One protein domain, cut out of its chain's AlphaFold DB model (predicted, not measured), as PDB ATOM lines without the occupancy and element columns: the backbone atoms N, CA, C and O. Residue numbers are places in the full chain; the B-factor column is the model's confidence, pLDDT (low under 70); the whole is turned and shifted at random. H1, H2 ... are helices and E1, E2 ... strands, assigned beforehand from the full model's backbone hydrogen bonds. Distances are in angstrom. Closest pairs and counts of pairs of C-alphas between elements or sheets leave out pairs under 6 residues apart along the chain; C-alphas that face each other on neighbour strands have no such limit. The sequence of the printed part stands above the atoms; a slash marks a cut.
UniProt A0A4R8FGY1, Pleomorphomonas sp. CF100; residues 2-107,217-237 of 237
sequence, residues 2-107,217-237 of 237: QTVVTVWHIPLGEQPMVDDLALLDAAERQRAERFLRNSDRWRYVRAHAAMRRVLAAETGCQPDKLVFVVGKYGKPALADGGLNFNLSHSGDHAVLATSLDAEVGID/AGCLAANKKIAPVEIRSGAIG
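This is residues 2 to 107 and 217 to 237 of the 237 residues of a protein of Pleomorphomonas sp. CF100 (UniProt A0A4R8FGY1). Picture a twisted sheet of four strands with the long helix H3 laid along one face; the short helices H1 and H2 pack on H3 on its side away from the sheet, and the small hairpin E2 and E3 sits by the first residues of E4. The short helix H4 lies by the E6 side of the sheet, and the tail of residues 232 to 237 makes one end of the longest axis. The printed part has 127 residues with four named helices and six named strands, in the order E1 H1 H2 H3 E2 E3 E4 E5 H4 E6; the larger sheet runs E4, E5, E1, E6 and is antiparallel throughout, as is the pair E2 and E3. The class is mixed, helices and strands. The whole is compact, with a radius of gyration of the C-alphas of 14.9 A, yet its outline is elongated, with spans of 54 by 28 by 27 A.

Start at C-alpha 3, at (-61.167, 38.578, -44.674); from there E1, residues 3 to 11, runs 26.3 A. Next come H1, residues 20 to 23, 5.5 A, and H2, residues 26 to 33, 10.7 A. Find C-alpha 38 at (-32.535, 13.056, -49.634), where H3, residues 38 to 59, begins its 31.3 A. E2, residues 68 to 70, measures 6.7 A and E3, residues 76 to 78, 7.1 A. E4, residues 84 to 90, spans 21.1 A, and E5, residues 93 to 99, spans 20.4 A. Past the cut stand H4, residues 217 to 222, 8.9 A, and E6, residues 224 to 231, 19.4 A, which ends at C-alpha 231, at (-62.268, 36.655, -49.846).

Look first at the sheet, where E4 and E6 are the edge strands. E4 and E5 form a hairpin, with N 88 and O 95 2.9 A apart, within hydrogen-bond range. E5 and E1 are antiparallel at 159 degrees, with N 8 and O 96 2.8 A apart. E1 and E6 are antiparallel at 158 degrees, with N 229 and O 5 3.0 A apart. H3 is on this sheet at a height over the sheet of 9.1 A; H3 and the sheet E4, E5, E1, E6 are two layers, a helix on one face of a sheet. It lies over E4 and E5, and only just not over E1, on which 2 of its 22 C-alphas fall; on the local plane it stands at 22 degrees to E5, along the strands. Its closest C-alphas to E5 are those of Ala 47 and Ala 94, 6.2 A apart. H2 and H3 form a helical hairpin and touch, by residues 41 to 48 of H3 alone, at a shallow tilt of 29 degrees, opposite ways; their closest C-alphas are those of Ala 32 and Arg 41, 5.1 A apart. H1 touches H3, by residues 45 to 52 of H3 alone, closest at the C-alphas of Asp 20 and Ala 49, 5.1 A. H1 and H2 are not on the sheet. H4 only grazes the sheet, with residues 220 to 222; it is close to H3 but not clearly touching, with the C-alphas of Val 54 and Leu 220 closest at 7.5 A. E2 and E3 form a hairpin, with N 77 and O 69 2.8 A apart; the C-alphas of Ala 77 in E3 and Asn 84 in E4 come within 6.7 A. H2 and E4 are apart. In H2, H3 and H4 every O i to N i+4 pair is within hydrogen-bond range; H1 is too short for such a pair.

The two C-alphas farthest apart are those of Leu 36 and Gly 237, the chain's last residue, at 54.1 A. Residues 108 to 216 are not printed, and C-alphas 107 and 217 stand 25.9 A apart across the cut. Of the links that are printed whole, none is long. The mean pLDDT of the printed part is 80.6; residue 2 and residues 217 to 237 are under 70.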
ATOM      1  N   GLN A   2     -63.289  42.760 -44.240       64.38
ATOM      2  CA  GLN A   2     -62.986  41.877 -45.367       64.38
ATOM      3  C   GLN A   2     -61.899  40.899 -44.924       64.38
ATOM      4  O   GLN A   2     -60.825  41.342 -44.531       64.38
ATOM      5  N   THR A   3     -62.176  39.598 -44.966       81.44
ATOM      6  CA  THR A   3     -61.167  38.578 -44.674       81.44
ATOM      7  C   THR A   3     -60.142  38.543 -45.803       81.44
ATOM      8  O   THR A   3     -60.488  38.401 -46.979       81.44
ATOM      9  N   VAL A   4     -58.865  38.660 -45.449       87.81
ATOM     10  CA  VAL A   4     -57.760  38.542 -46.403       87.81
ATOM     11  C   VAL A   4     -57.012  37.245 -46.133       87.81
ATOM     12  O   VAL A   4     -56.577  36.989 -45.008       87.81
ATOM     13  N   VAL A   5     -56.866  36.431 -47.179       91.12
ATOM     14  CA  VAL A   5     -56.008  35.247 -47.174       91.12
ATOM     15  C   VAL A   5     -54.899  35.467 -48.192       91.12
ATOM     16  O   VAL A   5     -55.153  35.697 -49.378       91.12
ATOM     17  N   THR A   6     -53.655  35.396 -47.734       91.81
ATOM     18  CA  THR A   6     -52.488  35.461 -48.613       91.81
ATOM     19  C   THR A   6     -51.979  34.054 -48.882       91.81
ATOM     20  O   THR A   6     -51.803  33.272 -47.951       91.81
ATOM     21  N   VAL A   7     -51.725  33.736 -50.155       92.06
ATOM     22  CA  VAL A   7     -51.165  32.448 -50.573       92.06
ATOM     23  C   VAL A   7     -49.768  32.645 -51.151       92.06
ATOM     24  O   VAL A   7     -49.539  33.447 -52.058       92.06
ATOM     25  N   TRP A   8     -48.823  31.873 -50.637       90.88
ATOM     26  CA  TRP A   8     -47.429  31.878 -51.054       90.88
ATOM     27  C   TRP A   8     -47.113  30.572 -51.765       90.88
ATOM     28  O   TRP A   8     -47.338  29.503 -51.199       90.88
ATOM     29  N   HIS A   9     -46.562  30.643 -52.978       91.88
ATOM     30  CA  HIS A   9     -45.993  29.473 -53.646       91.88
ATOM     31  C   HIS A   9     -44.489  29.409 -53.391       91.88
ATOM     32  O   HIS A   9     -43.761  30.380 -53.595       91.88
ATOM     33  N   ILE A  10     -44.045  28.240 -52.935       89.31
ATOM     34  CA  ILE A  10     -42.674  27.942 -52.538       89.31
ATOM     35  C   ILE A  10     -42.156  26.812 -53.444       89.31
ATOM     36  O   ILE A  10     -42.536  25.648 -53.266       89.31
ATOM     37  N   PRO A  11     -41.293  27.112 -54.426       87.19
ATOM     38  CA  PRO A  11     -40.621  26.092 -55.225       87.19
ATOM     39  C   PRO A  11     -39.606  25.314 -54.375       87.19
ATOM     40  O   PRO A  11     -38.651  25.889 -53.849       87.19
ATOM     41  N   LEU A  12     -39.782  23.996 -54.258       86.00
ATOM     42  CA  LEU A  12     -38.957  23.146 -53.394       86.00
ATOM     43  C   LEU A  12     -37.710  22.590 -54.081       86.00
ATOM     44  O   LEU A  12     -36.758  22.261 -53.386       86.00
ATOM     45  N   GLY A  13     -37.629  22.594 -55.415       78.00
ATOM     46  CA  GLY A  13     -36.414  22.255 -56.177       78.00
ATOM     47  C   GLY A  13     -35.628  21.041 -55.652       78.00
ATOM     48  O   GLY A  13     -36.179  20.151 -55.009       78.00
ATOM     49  N   GLU A  14     -34.324  21.007 -55.931       75.38
ATOM     50  CA  GLU A  14     -33.510  19.827 -55.623       75.38
ATOM     51  C   GLU A  14     -32.665  19.950 -54.359       75.38
ATOM     52  O   GLU A  14     -32.357  18.921 -53.792       75.38
ATOM     53  N   GLN A  15     -32.282  21.140 -53.882       77.69
ATOM     54  CA  GLN A  15     -31.425  21.275 -52.690       77.69
ATOM     55  C   GLN A  15     -31.851  22.442 -51.788       77.69
ATOM     56  O   GLN A  15     -32.364  23.441 -52.301       77.69
ATOM     57  N   PRO A  16     -31.634  22.351 -50.457       79.25
ATOM     58  CA  PRO A  16     -31.862  23.459 -49.540       79.25
ATOM     59  C   PRO A  16     -30.903  24.616 -49.801       79.25
ATOM     60  O   PRO A  16     -29.774  24.419 -50.250       79.25
ATOM     61  N   MET A  17     -31.337  25.824 -49.458       81.00
ATOM     62  CA  MET A  17     -30.451  26.980 -49.398       81.00
ATOM     63  C   MET A  17     -29.505  26.851 -48.200       81.00
ATOM     64  O   MET A  17     -29.840  26.198 -47.209       81.00
ATOM     65  N   VAL A  18     -28.338  27.502 -48.281       78.38
ATOM     66  CA  VAL A  18     -27.257  27.411 -47.277       78.38
ATOM     67  C   VAL A  18     -27.768  27.637 -45.846       78.38
ATOM     68  O   VAL A  18     -27.384  26.902 -44.939       78.38
ATOM     69  N   ASP A  19     -28.706  28.567 -45.664       85.12
ATOM     70  CA  ASP A  19     -29.206  28.951 -44.341       85.12
ATOM     71  C   ASP A  19     -30.498  28.237 -43.917       85.12
ATOM     72  O   ASP A  19     -30.974  28.456 -42.805       85.12
ATOM     73  N   ASP A  20     -31.096  27.383 -44.757       89.19
ATOM     74  CA  ASP A  20     -32.418  26.804 -44.463       89.19
ATOM     75  C   ASP A  20     -32.412  25.997 -43.163       89.19
ATOM     76  O   ASP A  20     -33.269  26.189 -42.302       89.19
ATOM     77  N   LEU A  21     -31.411  25.133 -42.981       89.00
ATOM     78  CA  LEU A  21     -31.290  24.293 -41.787       89.00
ATOM     79  C   LEU A  21     -31.118  25.105 -40.498       89.00
ATOM     80  O   LEU A  21     -31.577  24.670 -39.439       89.00
ATOM     81  N   ALA A  22     -30.471  26.270 -40.577       89.69
ATOM     82  CA  ALA A  22     -30.240  27.125 -39.418       89.69
ATOM     83  C   ALA A  22     -31.548  27.728 -38.881       89.69
ATOM     84  O   ALA A  22     -31.646  27.974 -37.679       89.69
ATOM     85  N   LEU A  23     -32.557  27.899 -39.742       89.38
ATOM     86  CA  LEU A  23     -33.860  28.451 -39.366       89.38
ATOM     87  C   LEU A  23     -34.770  27.439 -38.669       89.38
ATOM     88  O   LEU A  23     -35.629  27.846 -37.892       89.38
ATOM     89  N   LEU A  24     -34.608  26.144 -38.948       91.00
ATOM     90  CA  LEU A  24     -35.427  25.092 -38.343       91.00
ATOM     91  C   LEU A  24     -35.113  24.943 -36.851       91.00
ATOM     92  O   LEU A  24     -33.950  25.041 -36.442       91.00
ATOM     93  N   ASP A  25     -36.133  24.620 -36.057       90.00
ATOM     94  CA  ASP A  25     -35.942  24.227 -34.661       90.00
ATOM     95  C   ASP A  25     -35.438  22.776 -34.526       90.00
ATOM     96  O   ASP A  25     -35.267  22.038 -35.500       90.00
ATOM     97  N   ALA A  26     -35.172  22.350 -33.290       90.81
ATOM     98  CA  ALA A  26     -34.662  21.009 -33.017       90.81
ATOM     99  C   ALA A  26     -35.635  19.886 -33.430       90.81
ATOM    100  O   ALA A  26     -35.187  18.838 -33.897       90.81
ATOM    101  N   ALA A  27     -36.946  20.090 -33.277       90.25
ATOM    102  CA  ALA A  27     -37.952  19.089 -33.619       90.25
ATOM    103  C   ALA A  27     -38.100  18.949 -35.142       90.25
ATOM    104  O   ALA A  27     -38.174  17.833 -35.660       90.25
ATOM    105  N   GLU A  28     -38.075  20.063 -35.869       93.06
ATOM    106  CA  GLU A  28     -38.078  20.086 -37.329       93.06
ATOM    107  C   GLU A  28     -36.803  19.460 -37.899       93.06
ATOM    108  O   GLU A  28     -36.887  18.626 -38.800       93.06
ATOM    109  N   ARG A  29     -35.622  19.778 -37.349       93.50
ATOM    110  CA  ARG A  29     -34.359  19.135 -37.759       93.50
ATOM    111  C   ARG A  29     -34.412  17.624 -37.550       93.50
ATOM    112  O   ARG A  29     -34.116  16.870 -38.475       93.50
ATOM    113  N   GLN A  30     -34.883  17.174 -36.387       94.12
ATOM    114  CA  GLN A  30     -35.039  15.745 -36.118       94.12
ATOM    115  C   GLN A  30     -36.040  15.090 -37.081       94.12
ATOM    116  O   GLN A  30     -35.845  13.953 -37.505       94.12
ATOM    117  N   ARG A  31     -37.123  15.783 -37.449       93.88
ATOM    118  CA  ARG A  31     -38.083  15.278 -38.438       93.88
ATOM    119  C   ARG A  31     -37.465  15.189 -39.831       93.88
ATOM    120  O   ARG A  31     -37.677  14.183 -40.504       93.88
ATOM    121  N   ALA A  32     -36.671  16.179 -40.234       93.56
ATOM    122  CA  ALA A  32     -35.944  16.174 -41.500       93.56
ATOM    123  C   ALA A  32     -34.994  14.966 -41.611       93.56
ATOM    124  O   ALA A  32     -34.892  14.341 -42.665       93.56
ATOM    125  N   GLU A  33     -34.336  14.591 -40.516       94.44
ATOM    126  CA  GLU A  33     -33.412  13.448 -40.465       94.44
ATOM    127  C   GLU A  33     -34.100  12.080 -40.590       94.44
ATOM    128  O   GLU A  33     -33.448  11.103 -40.953       94.44
ATOM    129  N   ARG A  34     -35.412  11.987 -40.335       96.00
ATOM    130  CA  ARG A  34     -36.171  10.725 -40.444       96.00
ATOM    131  C   ARG A  34     -36.523  10.346 -41.884       96.00
ATOM    132  O   ARG A  34     -36.953   9.218 -42.120       96.00
ATOM    133  N   PHE A  35     -36.387  11.262 -42.843       93.12
ATOM    134  CA  PHE A  35     -36.664  10.960 -44.244       93.12
ATOM    135  C   PHE A  35     -35.595  10.033 -44.828       93.12
ATOM    136  O   PHE A  35     -34.403  10.322 -44.775       93.12
ATOM    137  N   LEU A  36     -36.040   8.938 -45.451       92.88
ATOM    138  CA  LEU A  36     -35.150   7.955 -46.075       92.88
ATOM    139  C   LEU A  36     -34.480   8.491 -47.348       92.88
ATOM    140  O   LEU A  36     -33.358   8.112 -47.672       92.88
ATOM    141  N   ARG A  37     -35.180   9.352 -48.095       92.12
ATOM    142  CA  ARG A  37     -34.697   9.929 -49.354       92.12
ATOM    143  C   ARG A  37     -34.236  11.362 -49.132       92.12
ATOM    144  O   ARG A  37     -34.961  12.173 -48.555       92.12
ATOM    145  N   ASN A  38     -33.071  11.695 -49.685       90.81
ATOM    146  CA  ASN A  38     -32.535  13.056 -49.634       90.81
ATOM    147  C   ASN A  38     -33.486  14.083 -50.252       90.81
ATOM    148  O   ASN A  38     -33.643  15.152 -49.679       90.81
ATOM    149  N   SER A  39     -34.164  13.738 -51.351       90.00
ATOM    150  CA  SER A  39     -35.155  14.613 -51.987       90.00
ATOM    151  C   SER A  39     -36.263  15.028 -51.019       90.00
ATOM    152  O   SER A  39     -36.606  16.201 -50.941       90.00
ATOM    153  N   ASP A  40     -36.794  14.083 -50.244       91.38
ATOM    154  CA  ASP A  40     -37.922  14.339 -49.346       91.38
ATOM    155  C   ASP A  40     -37.462  15.143 -48.127       91.38
ATOM    156  O   ASP A  40     -38.121  16.103 -47.727       91.38
ATOM    157  N   ARG A  41     -36.260  14.838 -47.616       92.88
ATOM    158  CA  ARG A  41     -35.588  15.651 -46.597       92.88
ATOM    159  C   ARG A  41     -35.399  17.095 -47.058       92.88
ATOM    160  O   ARG A  41     -35.690  18.023 -46.311       92.88
ATOM    161  N   TRP A  42     -34.887  17.295 -48.268       92.25
ATOM    162  CA  TRP A  42     -34.589  18.620 -48.802       92.25
ATOM    163  C   TRP A  42     -35.854  19.437 -49.050       92.25
ATOM    164  O   TRP A  42     -35.917  20.591 -48.629       92.25
ATOM    165  N   ARG A  43     -36.890  18.817 -49.625       91.88
ATOM    166  CA  ARG A  43     -38.221  19.421 -49.773       91.88
ATOM    167  C   ARG A  43     -38.797  19.853 -48.427       91.88
ATOM    168  O   ARG A  43     -39.248  20.988 -48.303       91.88
ATOM    169  N   TYR A  44     -38.714  18.990 -47.411       93.50
ATOM    170  CA  TYR A  44     -39.163  19.313 -46.057       93.50
ATOM    171  C   TYR A  44     -38.420  20.525 -45.479       93.50
ATOM    172  O   TYR A  44     -39.050  21.484 -45.035       93.50
ATOM    173  N   VAL A  45     -37.084  20.518 -45.538       93.94
ATOM    174  CA  VAL A  45     -36.248  21.615 -45.027       93.94
ATOM    175  C   VAL A  45     -36.583  22.935 -45.722       93.94
ATOM    176  O   VAL A  45     -36.793  23.938 -45.044       93.94
ATOM    177  N   ARG A  46     -36.701  22.940 -47.055       93.25
ATOM    178  CA  ARG A  46     -37.039  24.155 -47.808       93.25
ATOM    179  C   ARG A  46     -38.429  24.680 -47.488       93.25
ATOM    180  O   ARG A  46     -38.579  25.880 -47.279       93.25
ATOM    181  N   ALA A  47     -39.431  23.800 -47.429       93.31
ATOM    182  CA  ALA A  47     -40.803  24.189 -47.123       93.31
ATOM    183  C   ALA A  47     -40.890  24.856 -45.740       93.31
ATOM    184  O   ALA A  47     -41.446  25.944 -45.606       93.31
ATOM    185  N   HIS A  48     -40.268  24.243 -44.728       94.25
ATOM    186  CA  HIS A  48     -40.277  24.748 -43.356       94.25
ATOM    187  C   HIS A  48     -39.439  26.022 -43.179       94.25
ATOM    188  O   HIS A  48     -39.882  26.966 -42.525       94.25
ATOM    189  N   ALA A  49     -38.267  26.105 -43.812       92.75
ATOM    190  CA  ALA A  49     -37.452  27.315 -43.783       92.75
ATOM    191  C   ALA A  49     -38.162  28.494 -44.469       92.75
ATOM    192  O   ALA A  49     -38.189  29.603 -43.934       92.75
ATOM    193  N   ALA A  50     -38.784  28.267 -45.631       92.31
ATOM    194  CA  ALA A  50     -39.580  29.279 -46.320       92.31
ATOM    195  C   ALA A  50     -40.800  29.710 -45.494       92.31
ATOM    196  O   ALA A  50     -41.042  30.910 -45.365       92.31
ATOM    197  N   MET A  51     -41.509  28.763 -44.870       94.06
ATOM    198  CA  MET A  51     -42.609  29.060 -43.953       94.06
ATOM    199  C   MET A  51     -42.156  29.982 -42.818       94.06
ATOM    200  O   MET A  51     -42.753  31.036 -42.621       94.06
ATOM    201  N   ARG A  52     -41.065  29.648 -42.118       93.50
ATOM    202  CA  ARG A  52     -40.531  30.492 -41.040       93.50
ATOM    203  C   ARG A  52     -40.173  31.899 -41.514       93.50
ATOM    204  O   ARG A  52     -40.464  32.853 -40.805       93.50
ATOM    205  N   ARG A  53     -39.591  32.051 -42.710       90.00
ATOM    206  CA  ARG A  53     -39.289  33.376 -43.291       90.00
ATOM    207  C   ARG A  53     -40.551  34.193 -43.560       90.00
ATOM    208  O   ARG A  53     -40.573  35.377 -43.242       90.00
ATOM    209  N   VAL A  54     -41.586  33.576 -44.131       91.00
ATOM    210  CA  VAL A  54     -42.856  34.260 -44.419       91.00
ATOM    211  C   VAL A  54     -43.551  34.676 -43.124       91.00
ATOM    212  O   VAL A  54     -43.907  35.839 -42.973       91.00
ATOM    213  N   LEU A  55     -43.685  33.760 -42.163       92.31
ATOM    214  CA  LEU A  55     -44.335  34.053 -40.885       92.31
ATOM    215  C   LEU A  55     -43.574  35.127 -40.097       92.31
ATOM    216  O   LEU A  55     -44.192  36.011 -39.517       92.31
ATOM    217  N   ALA A  56     -42.241  35.102 -40.122       91.00
ATOM    218  CA  ALA A  56     -41.400  36.143 -39.536       91.00
ATOM    219  C   ALA A  56     -41.664  37.521 -40.160       91.00
ATOM    220  O   ALA A  56     -41.836  38.502 -39.442       91.00
ATOM    221  N   ALA A  57     -41.747  37.590 -41.491       89.75
ATOM    222  CA  ALA A  57     -42.032  38.834 -42.200       89.75
ATOM    223  C   ALA A  57     -43.436  39.384 -41.883       89.75
ATOM    224  O   ALA A  57     -43.578  40.585 -41.680       89.75
ATOM    225  N   GLU A  58     -44.448  38.516 -41.804       88.69
ATOM    226  CA  GLU A  58     -45.841  38.894 -41.504       88.69
ATOM    227  C   GLU A  58     -46.048  39.290 -40.028       88.69
ATOM    228  O   GLU A  58     -46.873  40.148 -39.724       88.69
ATOM    229  N   THR A  59     -45.290  38.699 -39.098       89.56
ATOM    230  CA  THR A  59     -45.408  38.966 -37.646       89.56
ATOM    231  C   THR A  59     -44.415  40.007 -37.123       89.56
ATOM    232  O   THR A  59     -44.518  40.438 -35.977       89.56
ATOM    233  N   GLY A  60     -43.413  40.391 -37.920       87.56
ATOM    234  CA  GLY A  60     -42.299  41.233 -37.474       87.56
ATOM    235  C   GLY A  60     -41.324  40.539 -36.508       87.56
ATOM    236  O   GLY A  60     -40.452  41.201 -35.943       87.56
ATOM    237  N   CYS A  61     -41.450  39.223 -36.303       85.81
ATOM    238  CA  CYS A  61     -40.562  38.435 -35.447       85.81
ATOM    239  C   CYS A  61     -39.355  37.893 -36.227       85.81
ATOM    240  O   CYS A  61     -39.392  37.756 -37.445       85.81
ATOM    241  N   GLN A  62     -38.277  37.522 -35.531       83.50
ATOM    242  CA  GLN A  62     -37.185  36.778 -36.170       83.50
ATOM    243  C   GLN A  62     -37.599  35.311 -36.429       83.50
ATOM    244  O   GLN A  62     -38.249  34.713 -35.568       83.50
ATOM    245  N   PRO A  63     -37.210  34.688 -37.564       82.12
ATOM    246  CA  PRO A  63     -37.640  33.325 -37.913       82.12
ATOM    247  C   PRO A  63     -37.278  32.236 -36.888       82.12
ATOM    248  O   PRO A  63     -38.027  31.273 -36.714       82.12
ATOM    249  N   ASP A  64     -36.138  32.379 -36.208       77.75
ATOM    250  CA  ASP A  64     -35.648  31.468 -35.164       77.75
ATOM    251  C   ASP A  64     -36.332  31.692 -33.802       77.75
ATOM    252  O   ASP A  64     -36.173  30.885 -32.887       77.75
ATOM    253  N   LYS A  65     -37.097  32.783 -33.658       84.56
ATOM    254  CA  LYS A  65     -37.874  33.117 -32.455       84.56
ATOM    255  C   LYS A  65     -39.336  32.695 -32.546       84.56
ATOM    256  O   LYS A  65     -40.029  32.743 -31.534       84.56
ATOM    257  N   LEU A  66     -39.803  32.269 -33.720       88.62
ATOM    258  CA  LEU A  66     -41.149  31.730 -33.883       88.62
ATOM    259  C   LEU A  66     -41.294  30.443 -33.067       88.62
ATOM    260  O   LEU A  66     -40.574  29.463 -33.292       88.62
ATOM    261  N   VAL A  67     -42.245  30.457 -32.134       90.31
ATOM    262  CA  VAL A  67     -42.605  29.304 -31.308       90.31
ATOM    263  C   VAL A  67     -43.888  28.700 -31.853       90.31
ATOM    264  O   VAL A  67     -44.929  29.359 -31.891       90.31
ATOM    265  N   PHE A  68     -43.810  27.435 -32.250       91.38
ATOM    266  CA  PHE A  68     -44.953  26.684 -32.747       91.38
ATOM    267  C   PHE A  68     -45.546  25.806 -31.651       91.38
ATOM    268  O   PHE A  68     -44.829  25.137 -30.906       91.38
ATOM    269  N   VAL A  69     -46.871  25.772 -31.597       90.75
ATOM    270  CA  VAL A  69     -47.643  24.796 -30.830       90.75
ATOM    271  C   VAL A  69     -48.385  23.888 -31.798       90.75
ATOM    272  O   VAL A  69     -48.748  24.295 -32.900       90.75
ATOM    273  N   VAL A  70     -48.597  22.636 -31.405       86.00
ATOM    274  CA  VAL A  70     -49.293  21.650 -32.236       86.00
ATOM    275  C   VAL A  70     -50.653  21.372 -31.615       86.00
ATOM    276  O   VAL A  70     -50.742  20.952 -30.461       86.00
ATOM    277  N   GLY A  71     -51.715  21.620 -32.380       80.88
ATOM    278  CA  GLY A  71     -53.083  21.338 -31.967       80.88
ATOM    279  C   GLY A  71     -53.364  19.839 -31.835       80.88
ATOM    280  O   GLY A  71     -52.578  18.991 -32.262       80.88
ATOM    281  N   LYS A  72     -54.540  19.506 -31.288       79.44
ATOM    282  CA  LYS A  72     -54.966  18.126 -30.978       79.44
ATOM    283  C   LYS A  72     -54.771  17.131 -32.131       79.44
ATOM    284  O   LYS A  72     -54.443  15.975 -31.883       79.44
ATOM    285  N   TYR A  73     -54.968  17.577 -33.369       79.81
ATOM    286  CA  TYR A  73     -54.901  16.737 -34.566       79.81
ATOM    287  C   TYR A  73     -53.689  17.047 -35.457       79.81
ATOM    288  O   TYR A  73     -53.673  16.697 -36.633       79.81
ATOM    289  N   GLY A  74     -52.663  17.705 -34.912       82.56
ATOM    290  CA  GLY A  74     -51.399  17.924 -35.617       82.56
ATOM    291  C   GLY A  74     -51.285  19.240 -36.390       82.56
ATOM    292  O   GLY A  74     -50.203  19.510 -36.909       82.56
ATOM    293  N   LYS A  75     -52.340  20.072 -36.457       87.38
ATOM    294  CA  LYS A  75     -52.281  21.408 -37.084       87.38
ATOM    295  C   LYS A  75     -51.328  22.310 -36.278       87.38
ATOM    296  O   LYS A  75     -51.597  22.530 -35.094       87.38
ATOM    297  N   PRO A  76     -50.221  22.802 -36.862       90.19
ATOM    298  CA  PRO A  76     -49.344  23.745 -36.184       90.19
ATOM    299  C   PRO A  76     -49.991  25.135 -36.124       90.19
ATOM    300  O   PRO A  76     -50.713  25.527 -37.037       90.19
ATOM    301  N   ALA A  77     -49.703  25.876 -35.060       92.38
ATOM    302  CA  ALA A  77     -50.097  27.268 -34.871       92.38
ATOM    303  C   ALA A  77     -48.953  28.047 -34.210       92.38
ATOM    304  O   ALA A  77     -48.081  27.452 -33.571       92.38
ATOM    305  N   LEU A  78     -48.946  29.372 -34.357       92.50
ATOM    306  CA  LEU A  78     -48.038  30.223 -33.590       92.50
ATOM    307  C   LEU A  78     -48.532  30.323 -32.146       92.50
ATOM    308  O   LEU A  78     -49.727  30.474 -31.901       92.50
ATOM    309  N   ALA A  79     -47.613  30.233 -31.186       89.88
ATOM    310  CA  ALA A  79     -47.943  30.263 -29.761       89.88
ATOM    311  C   ALA A  79     -48.579  31.589 -29.309       89.88
ATOM    312  O   ALA A  79     -49.316  31.605 -28.326       89.88
ATOM    313  N   ASP A  80     -48.293  32.688 -30.012       87.12
ATOM    314  CA  ASP A  80     -48.874  34.007 -29.750       87.12
ATOM    315  C   ASP A  80     -50.289  34.179 -30.331       87.12
ATOM    316  O   ASP A  80     -50.977  35.133 -29.973       87.12
ATOM    317  N   GLY A  81     -50.732  33.263 -31.203       83.81
ATOM    318  CA  GLY A  81     -52.022  33.325 -31.892       83.81
ATOM    319  C   GLY A  81     -52.179  34.510 -32.849       83.81
ATOM    320  O   GLY A  81     -53.297  34.792 -33.268       83.81
ATOM    321  N   GLY A  82     -51.098  35.221 -33.186       86.06
ATOM    322  CA  GLY A  82     -51.170  36.476 -33.940       86.06
ATOM    323  C   GLY A  82     -51.423  36.306 -35.438       86.06
ATOM    324  O   GLY A  82     -51.807  37.265 -36.102       86.06
ATOM    325  N   LEU A  83     -51.201  35.107 -35.983       93.31
ATOM    326  CA  LEU A  83     -51.355  34.809 -37.405       93.31
ATOM    327  C   LEU A  83     -51.748  33.341 -37.604       93.31
ATOM    328  O   LEU A  83     -51.031  32.429 -37.180       93.31
ATOM    329  N   ASN A  84     -52.850  33.114 -38.314       94.88
ATOM    330  CA  ASN A  84     -53.261  31.784 -38.740       94.88
ATOM    331  C   ASN A  84     -52.524  31.406 -40.017       94.88
ATOM    332  O   ASN A  84     -52.372  32.223 -40.929       94.88
ATOM    333  N   PHE A  85     -52.090  30.151 -40.106       95.81
ATOM    334  CA  PHE A  85     -51.424  29.659 -41.301       95.81
ATOM    335  C   PHE A  85     -51.676  28.174 -41.543       95.81
ATOM    336  O   PHE A  85     -52.046  27.415 -40.645       95.81
ATOM    337  N   ASN A  86     -51.443  27.745 -42.780       96.38
ATOM    338  CA  ASN A  86     -51.424  26.335 -43.131       96.38
ATOM    339  C   ASN A  86     -50.462  26.082 -44.292       96.38
ATOM    340  O   ASN A  86     -50.445  26.848 -45.252       96.38
ATOM    341  N   LEU A  87     -49.661  25.021 -44.192       95.75
ATOM    342  CA  LEU A  87     -48.669  24.620 -45.189       95.75
ATOM    343  C   LEU A  87     -49.104  23.294 -45.825       95.75
ATOM    344  O   LEU A  87     -49.425  22.346 -45.107       95.75
ATOM    345  N   SER A  88     -49.054  23.205 -47.151       94.56
ATOM    346  CA  SER A  88     -49.168  21.941 -47.889       94.56
ATOM    347  C   SER A  88     -48.065  21.819 -48.932       94.56
ATOM    348  O   SER A  88     -47.478  22.822 -49.340       94.56
ATOM    349  N   HIS A  89     -47.753  20.597 -49.355       93.00
ATOM    350  CA  HIS A  89     -46.759  20.345 -50.388       93.00
ATOM    351  C   HIS A  89     -47.096  19.100 -51.211       93.00
ATOM    352  O   HIS A  89     -47.517  18.084 -50.668       93.00
ATOM    353  N   SER A  90     -46.817  19.145 -52.510       91.12
ATOM    354  CA  SER A  90     -46.925  17.994 -53.408       91.12
ATOM    355  C   SER A  90     -45.952  18.158 -54.573       91.12
ATOM    356  O   SER A  90     -45.771  19.252 -55.118       91.12
ATOM    357  N   GLY A  91     -45.248  17.076 -54.914       89.19
ATOM    358  CA  GLY A  91     -44.123  17.124 -55.850       89.19
ATOM    359  C   GLY A  91     -43.047  18.128 -55.414       89.19
ATOM    360  O   GLY A  91     -42.560  18.074 -54.285       89.19
ATOM    361  N   ASP A  92     -42.695  19.049 -56.311       89.69
ATOM    362  CA  ASP A  92     -41.694  20.101 -56.075       89.69
ATOM    363  C   ASP A  92     -42.312  21.446 -55.664       89.69
ATOM    364  O   ASP A  92     -41.664  22.494 -55.746       89.69
ATOM    365  N   HIS A  93     -43.564  21.430 -55.206       90.75
ATOM    366  CA  HIS A  93     -44.309  22.618 -54.816       90.75
ATOM    367  C   HIS A  93     -44.709  22.536 -53.346       90.75
ATOM    368  O   HIS A  93     -45.239  21.522 -52.897       90.75
ATOM    369  N   ALA A  94     -44.516  23.630 -52.615       93.19
ATOM    370  CA  ALA A  94     -45.233  23.901 -51.380       93.19
ATOM    371  C   ALA A  94     -46.080  25.164 -51.530       93.19
ATOM    372  O   ALA A  94     -45.738  26.079 -52.284       93.19
ATOM    373  N   VAL A  95     -47.186  25.206 -50.802       94.44
ATOM    374  CA  VAL A  95     -48.069  26.361 -50.697       94.44
ATOM    375  C   VAL A  95     -48.332  26.666 -49.232       94.44
ATOM    376  O   VAL A  95     -48.558  25.757 -48.432       94.44
ATOM    377  N   LEU A  96     -48.287  27.945 -48.880       95.19
ATOM    378  CA  LEU A  96     -48.560  28.437 -47.534       95.19
ATOM    379  C   LEU A  96     -49.691  29.459 -47.605       95.19
ATOM    380  O   LEU A  96     -49.565  30.459 -48.307       95.19
ATOM    381  N   ALA A  97     -50.770  29.218 -46.869       95.12
ATOM    382  CA  ALA A  97     -51.812  30.209 -46.629       95.12
ATOM    383  C   ALA A  97     -51.550  30.931 -45.305       95.12
ATOM    384  O   ALA A  97     -51.186  30.275 -44.328       95.12
ATOM    385  N   THR A  98     -51.772  32.245 -45.263       95.00
ATOM    386  CA  THR A  98     -51.737  33.065 -44.043       95.00
ATOM    387  C   THR A  98     -52.969  33.968 -43.947       95.00
ATOM    388  O   THR A  98     -53.482  34.444 -44.964       95.00
ATOM    389  N   SER A  99     -53.462  34.206 -42.730       94.06
ATOM    390  CA  SER A  99     -54.534  35.170 -42.452       94.06
ATOM    391  C   SER A  99     -54.486  35.662 -41.004       94.06
ATOM    392  O   SER A  99     -54.199  34.886 -40.096       94.06
ATOM    393  N   LEU A 100     -54.792  36.944 -40.791       92.12
ATOM    394  CA  LEU A 100     -54.931  37.535 -39.453       92.12
ATOM    395  C   LEU A 100     -56.319  37.286 -38.846       92.12
ATOM    396  O   LEU A 100     -56.453  37.196 -37.632       92.12
ATOM    397  N   ASP A 101     -57.345  37.150 -39.691       89.00
ATOM    398  CA  ASP A 101     -58.746  37.267 -39.266       89.00
ATOM    399  C   ASP A 101     -59.564  35.984 -39.478       89.00
ATOM    400  O   ASP A 101     -60.758  35.957 -39.179       89.00
ATOM    401  N   ALA A 102     -58.962  34.925 -40.030       89.50
ATOM    402  CA  ALA A 102     -59.663  33.674 -40.311       89.50
ATOM    403  C   ALA A 102     -58.787  32.438 -40.123       89.50
ATOM    404  O   ALA A 102     -57.584  32.458 -40.389       89.50
ATOM    405  N   GLU A 103     -59.425  31.339 -39.721       92.12
ATOM    406  CA  GLU A 103     -58.842  30.008 -39.834       92.12
ATOM    407  C   GLU A 103     -58.648  29.664 -41.309       92.12
ATOM    408  O   GLU A 103     -59.565  29.786 -42.123       92.12
ATOM    409  N   VAL A 104     -57.445  29.218 -41.653       93.81
ATOM    410  CA  VAL A 104     -57.089  28.871 -43.028       93.81
ATOM    411  C   VAL A 104     -56.602  27.436 -43.119       93.81
ATOM    412  O   VAL A 104     -55.974  26.899 -42.202       93.81
ATOM    413  N   GLY A 105     -56.897  26.828 -44.259       95.00
ATOM    414  CA  GLY A 105     -56.372  25.549 -44.696       95.00
ATOM    415  C   GLY A 105     -56.089  25.624 -46.187       95.00
ATOM    416  O   GLY A 105     -56.782  26.328 -46.923       95.00
ATOM    417  N   ILE A 106     -55.028  24.958 -46.620       95.56
ATOM    418  CA  ILE A 106     -54.614  24.937 -48.016       95.56
ATOM    419  C   ILE A 106     -54.156  23.533 -48.372       95.56
ATOM    420  O   ILE A 106     -53.565  22.817 -47.556       95.56
ATOM    421  N   ASP A 107     -54.422  23.135 -49.604       95.50
ATOM    422  CA  ASP A 107     -53.922  21.880 -50.121       95.50
ATOM    423  C   ASP A 107     -53.487  21.993 -51.576       95.50
ATOM    424  O   ASP A 107     -53.901  22.901 -52.298       95.50
ATOM    425  N   ALA A 217     -34.998  39.504 -47.993       32.59
ATOM    426  CA  ALA A 217     -35.601  40.125 -49.177       32.59
ATOM    427  C   ALA A 217     -35.330  39.335 -50.476       32.59
ATOM    428  O   ALA A 217     -36.247  39.112 -51.267       32.59
ATOM    429  N   GLY A 218     -34.101  38.840 -50.673       31.77
ATOM    430  CA  GLY A 218     -33.742  38.011 -51.831       31.77
ATOM    431  C   GLY A 218     -34.415  36.630 -51.848       31.77
ATOM    432  O   GLY A 218     -34.747  36.123 -52.917       31.77
ATOM    433  N   CYS A 219     -34.671  36.030 -50.680       35.97
ATOM    434  CA  CYS A 219     -35.406  34.763 -50.572       35.97
ATOM    435  C   CYS A 219     -36.924  34.948 -50.715       35.97
ATOM    436  O   CYS A 219     -37.583  34.108 -51.324       35.97
ATOM    437  N   LEU A 220     -37.486  36.049 -50.199       39.00
ATOM    438  CA  LEU A 220     -38.881  36.422 -50.458       39.00
ATOM    439  C   LEU A 220     -39.114  36.667 -51.951       39.00
ATOM    440  O   LEU A 220     -40.159  36.282 -52.454       39.00
ATOM    441  N   ALA A 221     -38.130  37.213 -52.676       41.03
ATOM    442  CA  ALA A 221     -38.200  37.358 -54.131       41.03
ATOM    443  C   ALA A 221     -38.217  36.011 -54.888       41.03
ATOM    444  O   ALA A 221     -38.772  35.939 -55.982       41.03
ATOM    445  N   ALA A 222     -37.654  34.939 -54.312       40.56
ATOM    446  CA  ALA A 222     -37.720  33.586 -54.876       40.56
ATOM    447  C   ALA A 222     -39.076  32.889 -54.632       40.56
ATOM    448  O   ALA A 222     -39.414  31.934 -55.334       40.56
ATOM    449  N   ASN A 223     -39.865  33.374 -53.667       40.34
ATOM    450  CA  ASN A 223     -41.232  32.929 -53.423       40.34
ATOM    451  C   ASN A 223     -42.192  33.861 -54.164       40.34
ATOM    452  O   ASN A 223     -42.318  35.041 -53.838       40.34
ATOM    453  N   LYS A 224     -42.924  33.350 -55.155       48.28
ATOM    454  CA  LYS A 224     -43.965  34.166 -55.783       48.28
ATOM    455  C   LYS A 224     -45.163  34.230 -54.841       48.28
ATOM    456  O   LYS A 224     -45.817  33.219 -54.576       48.28
ATOM    457  N   LYS A 225     -45.476  35.441 -54.368       39.91
ATOM    458  CA  LYS A 225     -46.811  35.750 -53.854       39.91
ATOM    459  C   LYS A 225     -47.783  35.472 -54.994       39.91
ATOM    460  O   LYS A 225     -47.776  36.179 -56.002       39.91
ATOM    461  N   ILE A 226     -48.591  34.429 -54.854       46.06
ATOM    462  CA  ILE A 226     -49.791  34.321 -55.674       46.06
ATOM    463  C   ILE A 226     -50.698  35.397 -55.092       46.06
ATOM    464  O   ILE A 226     -50.847  35.465 -53.874       46.06
ATOM    465  N   ALA A 227     -51.139  36.336 -55.933       34.12
ATOM    466  CA  ALA A 227     -51.839  37.548 -55.510       34.12
ATOM    467  C   ALA A 227     -52.820  37.270 -54.351       34.12
ATOM    468  O   ALA A 227     -53.459  36.215 -54.360       34.12
ATOM    469  N   PRO A 228     -52.926  38.173 -53.352       33.09
ATOM    470  CA  PRO A 228     -53.797  37.944 -52.204       33.09
ATOM    471  C   PRO A 228     -55.195  37.578 -52.701       33.09
ATOM    472  O   PRO A 228     -55.772  38.290 -53.528       33.09
ATOM    473  N   VAL A 229     -55.718  36.445 -52.234       41.00
ATOM    474  CA  VAL A 229     -57.088  36.061 -52.550       41.00
ATOM    475  C   VAL A 229     -57.954  36.847 -51.581       41.00
ATOM    476  O   VAL A 229     -58.130  36.485 -50.419       41.00
ATOM    477  N   GLU A 230     -58.448  37.992 -52.045       35.12
ATOM    478  CA  GLU A 230     -59.445  38.758 -51.311       35.12
ATOM    479  C   GLU A 230     -60.747  37.956 -51.251       35.12
ATOM    480  O   GLU A 230     -61.507  37.875 -52.219       35.12
ATOM    481  N   ILE A 231     -61.026  37.370 -50.090       38.56
ATOM    482  CA  ILE A 231     -62.268  36.655 -49.846       38.56
ATOM    483  C   ILE A 231     -63.251  37.639 -49.205       38.56
ATOM    484  O   ILE A 231     -63.243  37.894 -48.004       38.56
ATOM    485  N   ARG A 232     -64.120  38.235 -50.028       27.95
ATOM    486  CA  ARG A 232     -65.233  39.048 -49.521       27.95
ATOM    487  C   ARG A 232     -66.294  38.124 -48.928       27.95
ATOM    488  O   ARG A 232     -67.020  37.474 -49.675       27.95
ATOM    489  N   SER A 233     -66.411  38.102 -47.603       31.66
ATOM    490  CA  SER A 233     -67.602  37.590 -46.928       31.66
ATOM    491  C   SER A 233     -68.759  38.554 -47.212       31.66
ATOM    492  O   SER A 233     -68.846  39.634 -46.622       31.66
ATOM    493  N   GLY A 234     -69.617  38.215 -48.171       24.55
ATOM    494  CA  GLY A 234     -70.899  38.891 -48.326       24.55
ATOM    495  C   GLY A 234     -71.793  38.466 -47.170       24.55
ATOM    496  O   GLY A 234     -72.133  37.293 -47.071       24.55
ATOM    497  N   ALA A 235     -72.149  39.397 -46.285       22.75
ATOM    498  CA  ALA A 235     -73.258  39.174 -45.372       22.75
ATOM    499  C   ALA A 235     -74.509  38.920 -46.225       22.75
ATOM    500  O   ALA A 235     -74.934  39.795 -46.980       22.75
ATOM    501  N   ILE A 236     -75.049  37.706 -46.154       24.58
ATOM    502  CA  ILE A 236     -76.431  37.457 -46.550       24.58
ATOM    503  C   ILE A 236     -77.262  38.089 -45.426       24.58
ATOM    504  O   ILE A 236     -76.962  37.853 -44.256       24.58
ATOM    505  N   GLY A 237     -78.150  39.011 -45.808       26.23
ATOM    506  CA  GLY A 237     -78.773  40.005 -44.924       26.23
ATOM    507  C   GLY A 237     -79.656  39.474 -43.807       26.23
ATOM    508  O   GLY A 237     -80.001  38.273 -43.815       26.23
TER     509      GLY A 237